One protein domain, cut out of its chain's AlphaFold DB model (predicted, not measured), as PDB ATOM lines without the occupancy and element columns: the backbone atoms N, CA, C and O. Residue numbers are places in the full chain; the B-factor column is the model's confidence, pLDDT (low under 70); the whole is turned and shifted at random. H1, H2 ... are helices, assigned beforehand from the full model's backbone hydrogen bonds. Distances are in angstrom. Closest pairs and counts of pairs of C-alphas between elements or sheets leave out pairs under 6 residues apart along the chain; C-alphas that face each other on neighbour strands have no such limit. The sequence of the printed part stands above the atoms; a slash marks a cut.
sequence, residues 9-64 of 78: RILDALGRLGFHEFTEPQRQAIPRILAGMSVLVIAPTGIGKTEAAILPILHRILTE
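What this domain is: This is residues 9 to 64 of the 78 residues of the protein "DEAD/DEAH box helicase" of Euryarchaeota archaeon (UniProt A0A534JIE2). What shape? H2 and H3 stand side by side, with H1 across a gap from H2, in a flat frame. What builds it? The printed part has 56 residues with named helices H1, H2 and H3 in order: all helix. It is compact, with radius of gyration of the C-alphas 11.3 A, spanning 28 by 27 by 13 A.

How they stand to each other: What touches? H1, residues 9 to 16, only just touches H3, residues 49 to 63, with 3 pairs of C-alphas within 8 A. H2, residues 24 to 34, touches H3, closest at C-alphas 26 and 52, 4.6 A apart. Which backbones close? Every O i to N i+4 pair is within hydrogen-bond range in H1, 5 of 7 in H2, 9 of 11 in H3.

Where its parts are: Where first? H1 begins at C-alpha 9 (268.074, 237.977, 244.396). Where last? H3, 22.3 A long, ends at C-alpha 63 (258.749, 242.188, 241.936).

The domain as a whole: How large? The farthest C-alphas, 44 and 64, are 32.0 A apart. Any cut? The printed part has none, H2 to H3 is a long link, and no printed residue is under 70.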
ATOM      1  N   ARG A   9     267.545 238.851 245.457       97.00
ATOM      2  CA  ARG A   9     268.074 237.977 244.396       97.00
ATOM      3  C   ARG A   9     269.065 238.700 243.484       97.00
ATOM      4  O   ARG A   9     269.989 238.076 242.969       97.00
ATOM      5  N   ILE A  10     268.881 240.006 243.279       97.44
ATOM      6  CA  ILE A  10     269.831 240.844 242.536       97.44
ATOM      7  C   ILE A  10     271.113 241.003 243.350       97.44
ATOM      8  O   ILE A  10     272.200 240.856 242.797       97.44
ATOM      9  N   LEU A  11     270.994 241.270 244.653       97.88
ATOM     10  CA  LEU A  11     272.151 241.453 245.529       97.88
ATOM     11  C   LEU A  11     273.000 240.178 245.614       97.88
ATOM     12  O   LEU A  11     274.222 240.243 245.480       97.88
ATOM     13  N   ASP A  12     272.353 239.022 245.739       97.06
ATOM     14  CA  ASP A  12     273.025 237.722 245.762       97.06
ATOM     15  C   ASP A  12     273.733 237.429 244.432       97.06
ATOM     16  O   ASP A  12     274.881 236.977 244.411       97.06
ATOM     17  N   ALA A  13     273.076 237.713 243.301       97.25
ATOM     18  CA  ALA A  13     273.663 237.527 241.977       97.25
ATOM     19  C   ALA A  13     274.888 238.426 241.761       97.25
ATOM     20  O   ALA A  13     275.923 237.949 241.299       97.25
ATOM     21  N   LEU A  14     274.794 239.702 242.140       96.88
ATOM     22  CA  LEU A  14     275.906 240.649 242.083       96.88
ATOM     23  C   LEU A  14     277.084 240.178 242.949       96.88
ATOM     24  O   LEU A  14     278.217 240.152 242.470       96.88
ATOM     25  N   GLY A  15     276.820 239.703 244.171       96.81
ATOM     26  CA  GLY A  15     277.854 239.136 245.039       96.81
ATOM     27  C   GLY A  15     278.568 237.936 244.408       96.81
ATOM     28  O   GLY A  15     279.796 237.867 244.421       96.81
ATOM     29  N   ARG A  16     277.821 237.021 243.775       97.31
ATOM     30  CA  ARG A  16     278.384 235.863 243.051       97.31
ATOM     31  C   ARG A  16     279.199 236.251 241.815       97.31
ATOM     32  O   ARG A  16     280.083 235.496 241.423       97.31
ATOM     33  N   LEU A  17     278.902 237.398 241.210       95.75
ATOM     34  CA  LEU A  17     279.634 237.956 240.070       95.75
ATOM     35  C   LEU A  17     280.858 238.791 240.490       95.75
ATOM     36  O   LEU A  17     281.552 239.316 239.623       95.75
ATOM     37  N   GLY A  18     281.140 238.906 241.793       96.25
ATOM     38  CA  GLY A  18     282.291 239.652 242.313       96.25
ATOM     39  C   GLY A  18     282.041 241.149 242.511       96.25
ATOM     40  O   GLY A  18     282.988 241.910 242.691       96.25
ATOM     41  N   PHE A  19     280.784 241.597 242.496       94.56
ATOM     42  CA  PHE A  19     280.442 242.966 242.876       94.56
ATOM     43  C   PHE A  19     280.337 243.058 244.399       94.56
ATOM     44  O   PHE A  19     279.518 242.384 245.027       94.56
ATOM     45  N   HIS A  20     281.167 243.907 245.002       91.94
ATOM     46  CA  HIS A  20     281.244 244.048 246.459       91.94
ATOM     47  C   HIS A  20     280.606 245.347 246.972       91.94
ATOM     48  O   HIS A  20     280.047 245.377 248.076       91.94
ATOM     49  N   GLU A  21     280.624 246.395 246.149       95.75
ATOM     50  CA  GLU A  21     280.062 247.709 246.441       95.75
ATOM     51  C   GLU A  21     279.515 248.385 245.179       95.75
ATOM     52  O   GLU A  21     279.898 248.053 244.058       95.75
ATOM     53  N   PHE A  22     278.620 249.351 245.379       97.06
ATOM     54  CA  PHE A  22     278.124 250.205 244.306       97.06
ATOM     55  C   PHE A  22     279.054 251.398 244.082       97.06
ATOM     56  O   PHE A  22     279.699 251.884 245.008       97.06
ATOM     57  N   THR A  23     279.094 251.915 242.859       95.75
ATOM     58  CA  THR A  23     279.759 253.186 242.564       95.75
ATOM     59  C   THR A  23     278.910 254.362 243.043       95.75
ATOM     60  O   THR A  23     277.712 254.236 243.304       95.75
ATOM     61  N   GLU A  24     279.513 255.545 243.134       95.50
ATOM     62  CA  GLU A  24     278.790 256.739 243.574       95.50
ATOM     63  C   GLU A  24     277.588 257.101 242.673       95.50
ATOM     64  O   GLU A  24     276.492 257.300 243.203       95.50
ATOM     65  N   PRO A  25     277.699 257.079 241.325       95.62
ATOM     66  CA  PRO A  25     276.534 257.265 240.458       95.62
ATOM     67  C   PRO A  25     275.415 256.242 240.696       95.62
ATOM     68  O   PRO A  25     274.240 256.594 240.620       95.62
ATOM     69  N   GLN A  26     275.758 254.987 241.000       97.44
ATOM     70  CA  GLN A  26     274.785 253.927 241.281       97.44
ATOM     71  C   GLN A  26     274.051 254.179 242.603       97.44
ATOM     72  O   GLN A  26     272.820 254.157 242.614       97.44
ATOM     73  N   ARG A  27     274.780 254.499 243.684       97.69
ATOM     74  CA  ARG A  27     274.194 254.856 244.991       97.69
ATOM     75  C   ARG A  27     273.204 256.009 244.886       97.69
ATOM     76  O   ARG A  27     272.149 255.984 245.514       97.69
ATOM     77  N   GLN A  28     273.515 257.008 244.065       96.69
ATOM     78  CA  GLN A  28     272.632 258.155 243.878       96.69
ATOM     79  C   GLN A  28     271.437 257.837 242.967       96.69
ATOM     80  O   GLN A  28     270.312 258.252 243.258       96.69
ATOM     81  N   ALA A  29     271.647 257.131 241.859       98.00
ATOM     82  CA  ALA A  29     270.609 256.945 240.850       98.00
ATOM     83  C   ALA A  29     269.615 255.831 241.202       98.00
ATOM     84  O   ALA A  29     268.414 256.031 241.034       98.00
ATOM     85  N   ILE A  30     270.084 254.687 241.714       98.38
ATOM     86  CA  ILE A  30     269.258 253.482 241.892       98.38
ATOM     87  C   ILE A  30     268.022 253.752 242.767       98.38
ATOM     88  O   ILE A  30     266.913 253.509 242.281       98.38
ATOM     89  N   PRO A  31     268.139 254.333 243.982       98.19
ATOM     90  CA  PRO A  31     266.965 254.595 244.818       98.19
ATOM     91  C   PRO A  31     265.982 255.573 244.163       98.19
ATOM     92  O   PRO A  31     264.768 255.445 244.311       98.19
ATOM     93  N   ARG A  32     266.498 256.542 243.393       98.19
ATOM     94  CA  ARG A  32     265.675 257.553 242.721       98.19
ATOM     95  C   ARG A  32     264.882 256.969 241.552       98.19
ATOM     96  O   ARG A  32     263.701 257.274 241.398       98.19
ATOM     97  N   ILE A  33     265.515 256.106 240.758       98.00
ATOM     98  CA  ILE A  33     264.863 255.412 239.642       98.00
ATOM     99  C   ILE A  33     263.809 254.436 240.175       98.00
ATOM    100  O   ILE A  33     262.698 254.386 239.646       98.00
ATOM    101  N   LEU A  34     264.115 253.699 241.251       97.75
ATOM    102  CA  LEU A  34     263.146 252.816 241.908       97.75
ATOM    103  C   LEU A  34     261.900 253.586 242.361       97.75
ATOM    104  O   LEU A  34     260.789 253.137 242.083       97.75
ATOM    105  N   ALA A  35     262.078 254.789 242.918       97.19
ATOM    106  CA  ALA A  35     260.998 255.704 243.291       97.19
ATOM    107  C   ALA A  35     260.204 256.293 242.100       97.19
ATOM    108  O   ALA A  35     259.310 257.112 242.304       97.19
ATOM    109  N   GLY A  36     260.508 255.903 240.857       95.94
ATOM    110  CA  GLY A  36     259.771 256.329 239.663       95.94
ATOM    111  C   GLY A  36     260.188 257.686 239.105       95.94
ATOM    112  O   GLY A  36     259.520 258.196 238.210       95.94
ATOM    113  N   MET A  37     261.287 258.267 239.590       97.81
ATOM    114  CA  MET A  37     261.783 259.545 239.085       97.81
ATOM    115  C   MET A  37     262.570 259.374 237.782       97.81
ATOM    116  O   MET A  37     263.333 258.422 237.611       97.81
ATOM    117  N   SER A  38     262.448 260.350 236.880       96.81
ATOM    118  CA  SER A  38     263.367 260.506 235.751       96.81
ATOM    119  C   SER A  38     264.693 261.086 236.245       96.81
ATOM    120  O   SER A  38     264.717 262.149 236.863       96.81
ATOM    121  N   VAL A  39     265.803 260.395 235.979       96.31
ATOM    122  CA  VAL A  39     267.132 260.752 236.500       96.31
ATOM    123  C   VAL A  39     268.108 260.982 235.348       96.31
ATOM    124  O   VAL A  39     268.286 260.108 234.501       96.31
ATOM    125  N   LEU A  40     268.785 262.135 235.345       96.31
ATOM    126  CA  LEU A  40     269.937 262.402 234.481       96.31
ATOM    127  C   LEU A  40     271.229 262.080 235.243       96.31
ATOM    128  O   LEU A  40     271.545 262.733 236.234       96.31
ATOM    129  N   VAL A  41     271.987 261.090 234.771       93.19
ATOM    130  CA  VAL A  41     273.267 260.694 235.377       93.19
ATOM    131  C   VAL A  41     274.426 261.249 234.550       93.19
ATOM    132  O   VAL A  41     274.680 260.778 233.441       93.19
ATOM    133  N   ILE A  42     275.160 262.217 235.104       94.00
ATOM    134  CA  ILE A  42     276.356 262.801 234.479       94.00
ATOM    135  C   ILE A  42     277.593 262.248 235.179       94.00
ATOM    136  O   ILE A  42     277.888 262.596 236.317       94.00
ATOM    137  N   ALA A  43     278.312 261.362 234.498       92.00
ATOM    138  CA  ALA A  43     279.542 260.769 235.009       92.00
ATOM    139  C   ALA A  43     280.424 260.301 233.829       92.00
ATOM    140  O   ALA A  43     279.862 259.939 232.785       92.00
ATOM    141  N   PRO A  44     281.767 260.255 233.953       93.38
ATOM    142  CA  PRO A  44     282.656 259.567 233.005       93.38
ATOM    143  C   PRO A  44     282.200 258.158 232.574       93.38
ATOM    144  O   PRO A  44     281.352 257.513 233.196       93.38
ATOM    145  N   THR A  45     282.727 257.655 231.459       91.69
ATOM    146  CA  THR A  45     282.488 256.265 231.020       91.69
ATOM    147  C   THR A  45     283.208 255.277 231.946       91.69
ATOM    148  O   THR A  45     284.226 255.617 232.535       91.69
ATOM    149  N   GLY A  46     282.665 254.066 232.106       91.56
ATOM    150  CA  GLY A  46     283.304 252.993 232.886       91.56
ATOM    151  C   GLY A  46     283.026 252.989 234.396       91.56
ATOM    152  O   GLY A  46     283.473 252.084 235.083       91.56
ATOM    153  N   ILE A  47     282.250 253.943 234.920       92.44
ATOM    154  CA  ILE A  47     281.891 254.043 236.359       92.44
ATOM    155  C   ILE A  47     280.469 253.563 236.674       92.44
ATOM    156  O   ILE A  47     279.881 253.911 237.699       92.44
ATOM    157  N   GLY A  48     279.902 252.746 235.790       93.44
ATOM    158  CA  GLY A  48     278.730 251.952 236.137       93.44
ATOM    159  C   GLY A  48     277.361 252.609 235.908       93.44
ATOM    160  O   GLY A  48     276.391 252.264 236.586       93.44
ATOM    161  N   LYS A  49     277.265 253.581 234.985       95.88
ATOM    162  CA  LYS A  49     275.993 254.246 234.618       95.88
ATOM    163  C   LYS A  49     274.966 253.270 234.029       95.88
ATOM    164  O   LYS A  49     273.769 253.453 234.219       95.88
ATOM    165  N   THR A  50     275.436 252.251 233.310       95.19
ATOM    166  CA  THR A  50     274.583 251.235 232.684       95.19
ATOM    167  C   THR A  50     273.883 250.395 233.749       95.19
ATOM    168  O   THR A  50     272.666 250.249 233.737       95.19
ATOM    169  N   GLU A  51     274.632 249.924 234.736       96.62
ATOM    170  CA  GLU A  51     274.150 249.166 235.885       96.62
ATOM    171  C   GLU A  51     273.210 250.020 236.743       96.62
ATOM    172  O   GLU A  51     272.168 249.531 237.176       96.62
ATOM    173  N   ALA A  52     273.516 251.313 236.911       96.88
ATOM    174  CA  ALA A  52     272.645 252.254 237.614       96.88
ATOM    175  C   ALA A  52     271.239 252.346 236.990       96.88
ATOM    176  O   ALA A  52     270.263 252.511 237.718       96.88
ATOM    177  N   ALA A  53     271.129 252.214 235.663       95.62
ATOM    178  CA  ALA A  53     269.854 252.212 234.948       95.62
ATOM    179  C   ALA A  53     269.189 250.824 234.897       95.62
ATOM    180  O   ALA A  53     267.970 250.722 235.019       95.62
ATOM    181  N   ILE A  54     269.970 249.753 234.726       97.25
ATOM    182  CA  ILE A  54     269.448 248.394 234.508       97.25
ATOM    183  C   ILE A  54     268.987 247.725 235.806       97.25
ATOM    184  O   ILE A  54     267.951 247.061 235.807       97.25
ATOM    185  N   LEU A  55     269.714 247.882 236.916       97.81
ATOM    186  CA  LEU A  55     269.379 247.197 238.172       97.81
ATOM    187  C   LEU A  55     267.962 247.534 238.687       97.81
ATOM    188  O   LEU A  55     267.243 246.600 239.053       97.81
ATOM    189  N   PRO A  56     267.491 248.798 238.644       97.62
ATOM    190  CA  PRO A  56     266.100 249.129 238.959       97.62
ATOM    191  C   PRO A  56     265.070 248.448 238.044       97.62
ATOM    192  O   PRO A  56     264.003 248.050 238.509       97.62
ATOM    193  N   ILE A  57     265.376 248.282 236.752       95.88
ATOM    194  CA  ILE A  57     264.485 247.614 235.786       95.88
ATOM    195  C   ILE A  57     264.372 246.126 236.121       95.88
ATOM    196  O   ILE A  57     263.268 245.585 236.183       95.88
ATOM    197  N   LEU A  58     265.503 245.468 236.384       96.81
ATOM    198  CA  LEU A  58     265.517 244.067 236.804       96.81
ATOM    199  C   LEU A  58     264.749 243.870 238.111       96.81
ATOM    200  O   LEU A  58     264.007 242.896 238.227       96.81
ATOM    201  N   HIS A  59     264.882 244.800 239.063       97.12
ATOM    202  CA  HIS A  59     264.106 244.776 240.300       97.12
ATOM    203  C   HIS A  59     262.607 244.771 239.994       97.12
ATOM    204  O   HIS A  59     261.915 243.862 240.441       97.12
ATOM    205  N   ARG A  60     262.118 245.703 239.166       95.38
ATOM    206  CA  ARG A  60     260.697 245.760 238.782       95.38
ATOM    207  C   ARG A  60     260.222 244.484 238.095       95.38
ATOM    208  O   ARG A  60     259.208 243.922 238.483       95.38
ATOM    209  N   ILE A  61     260.993 243.939 237.152       94.62
ATOM    210  CA  ILE A  61     260.661 242.661 236.488       94.62
ATOM    211  C   ILE A  61     260.539 241.503 237.495       94.62
ATOM    212  O   ILE A  61     259.803 240.540 237.272       94.62
ATOM    213  N   LEU A  62     261.301 241.541 238.583       94.62
ATOM    214  CA  LEU A  62     261.322 240.496 239.600       94.62
ATOM    215  C   LEU A  62     260.214 240.646 240.649       94.62
ATOM    216  O   LEU A  62     259.798 239.623 241.203       94.62
ATOM    217  N   THR A  63     259.749 241.869 240.906       93.38
ATOM    218  CA  THR A  63     258.749 242.188 241.936       93.38
ATOM    219  C   THR A  63     257.339 242.398 241.374       93.38
ATOM    220  O   THR A  63     256.367 242.089 242.057       93.38
ATOM    221  N   GLU A  64     257.195 242.818 240.115       87.00
ATOM    222  CA  GLU A  64     255.907 243.147 239.477       87.00
ATOM    223  C   GLU A  64     255.276 241.969 238.698       87.00
ATOM    224  O   GLU A  64     254.314 242.149 237.953       87.00
TER     225      GLU A  64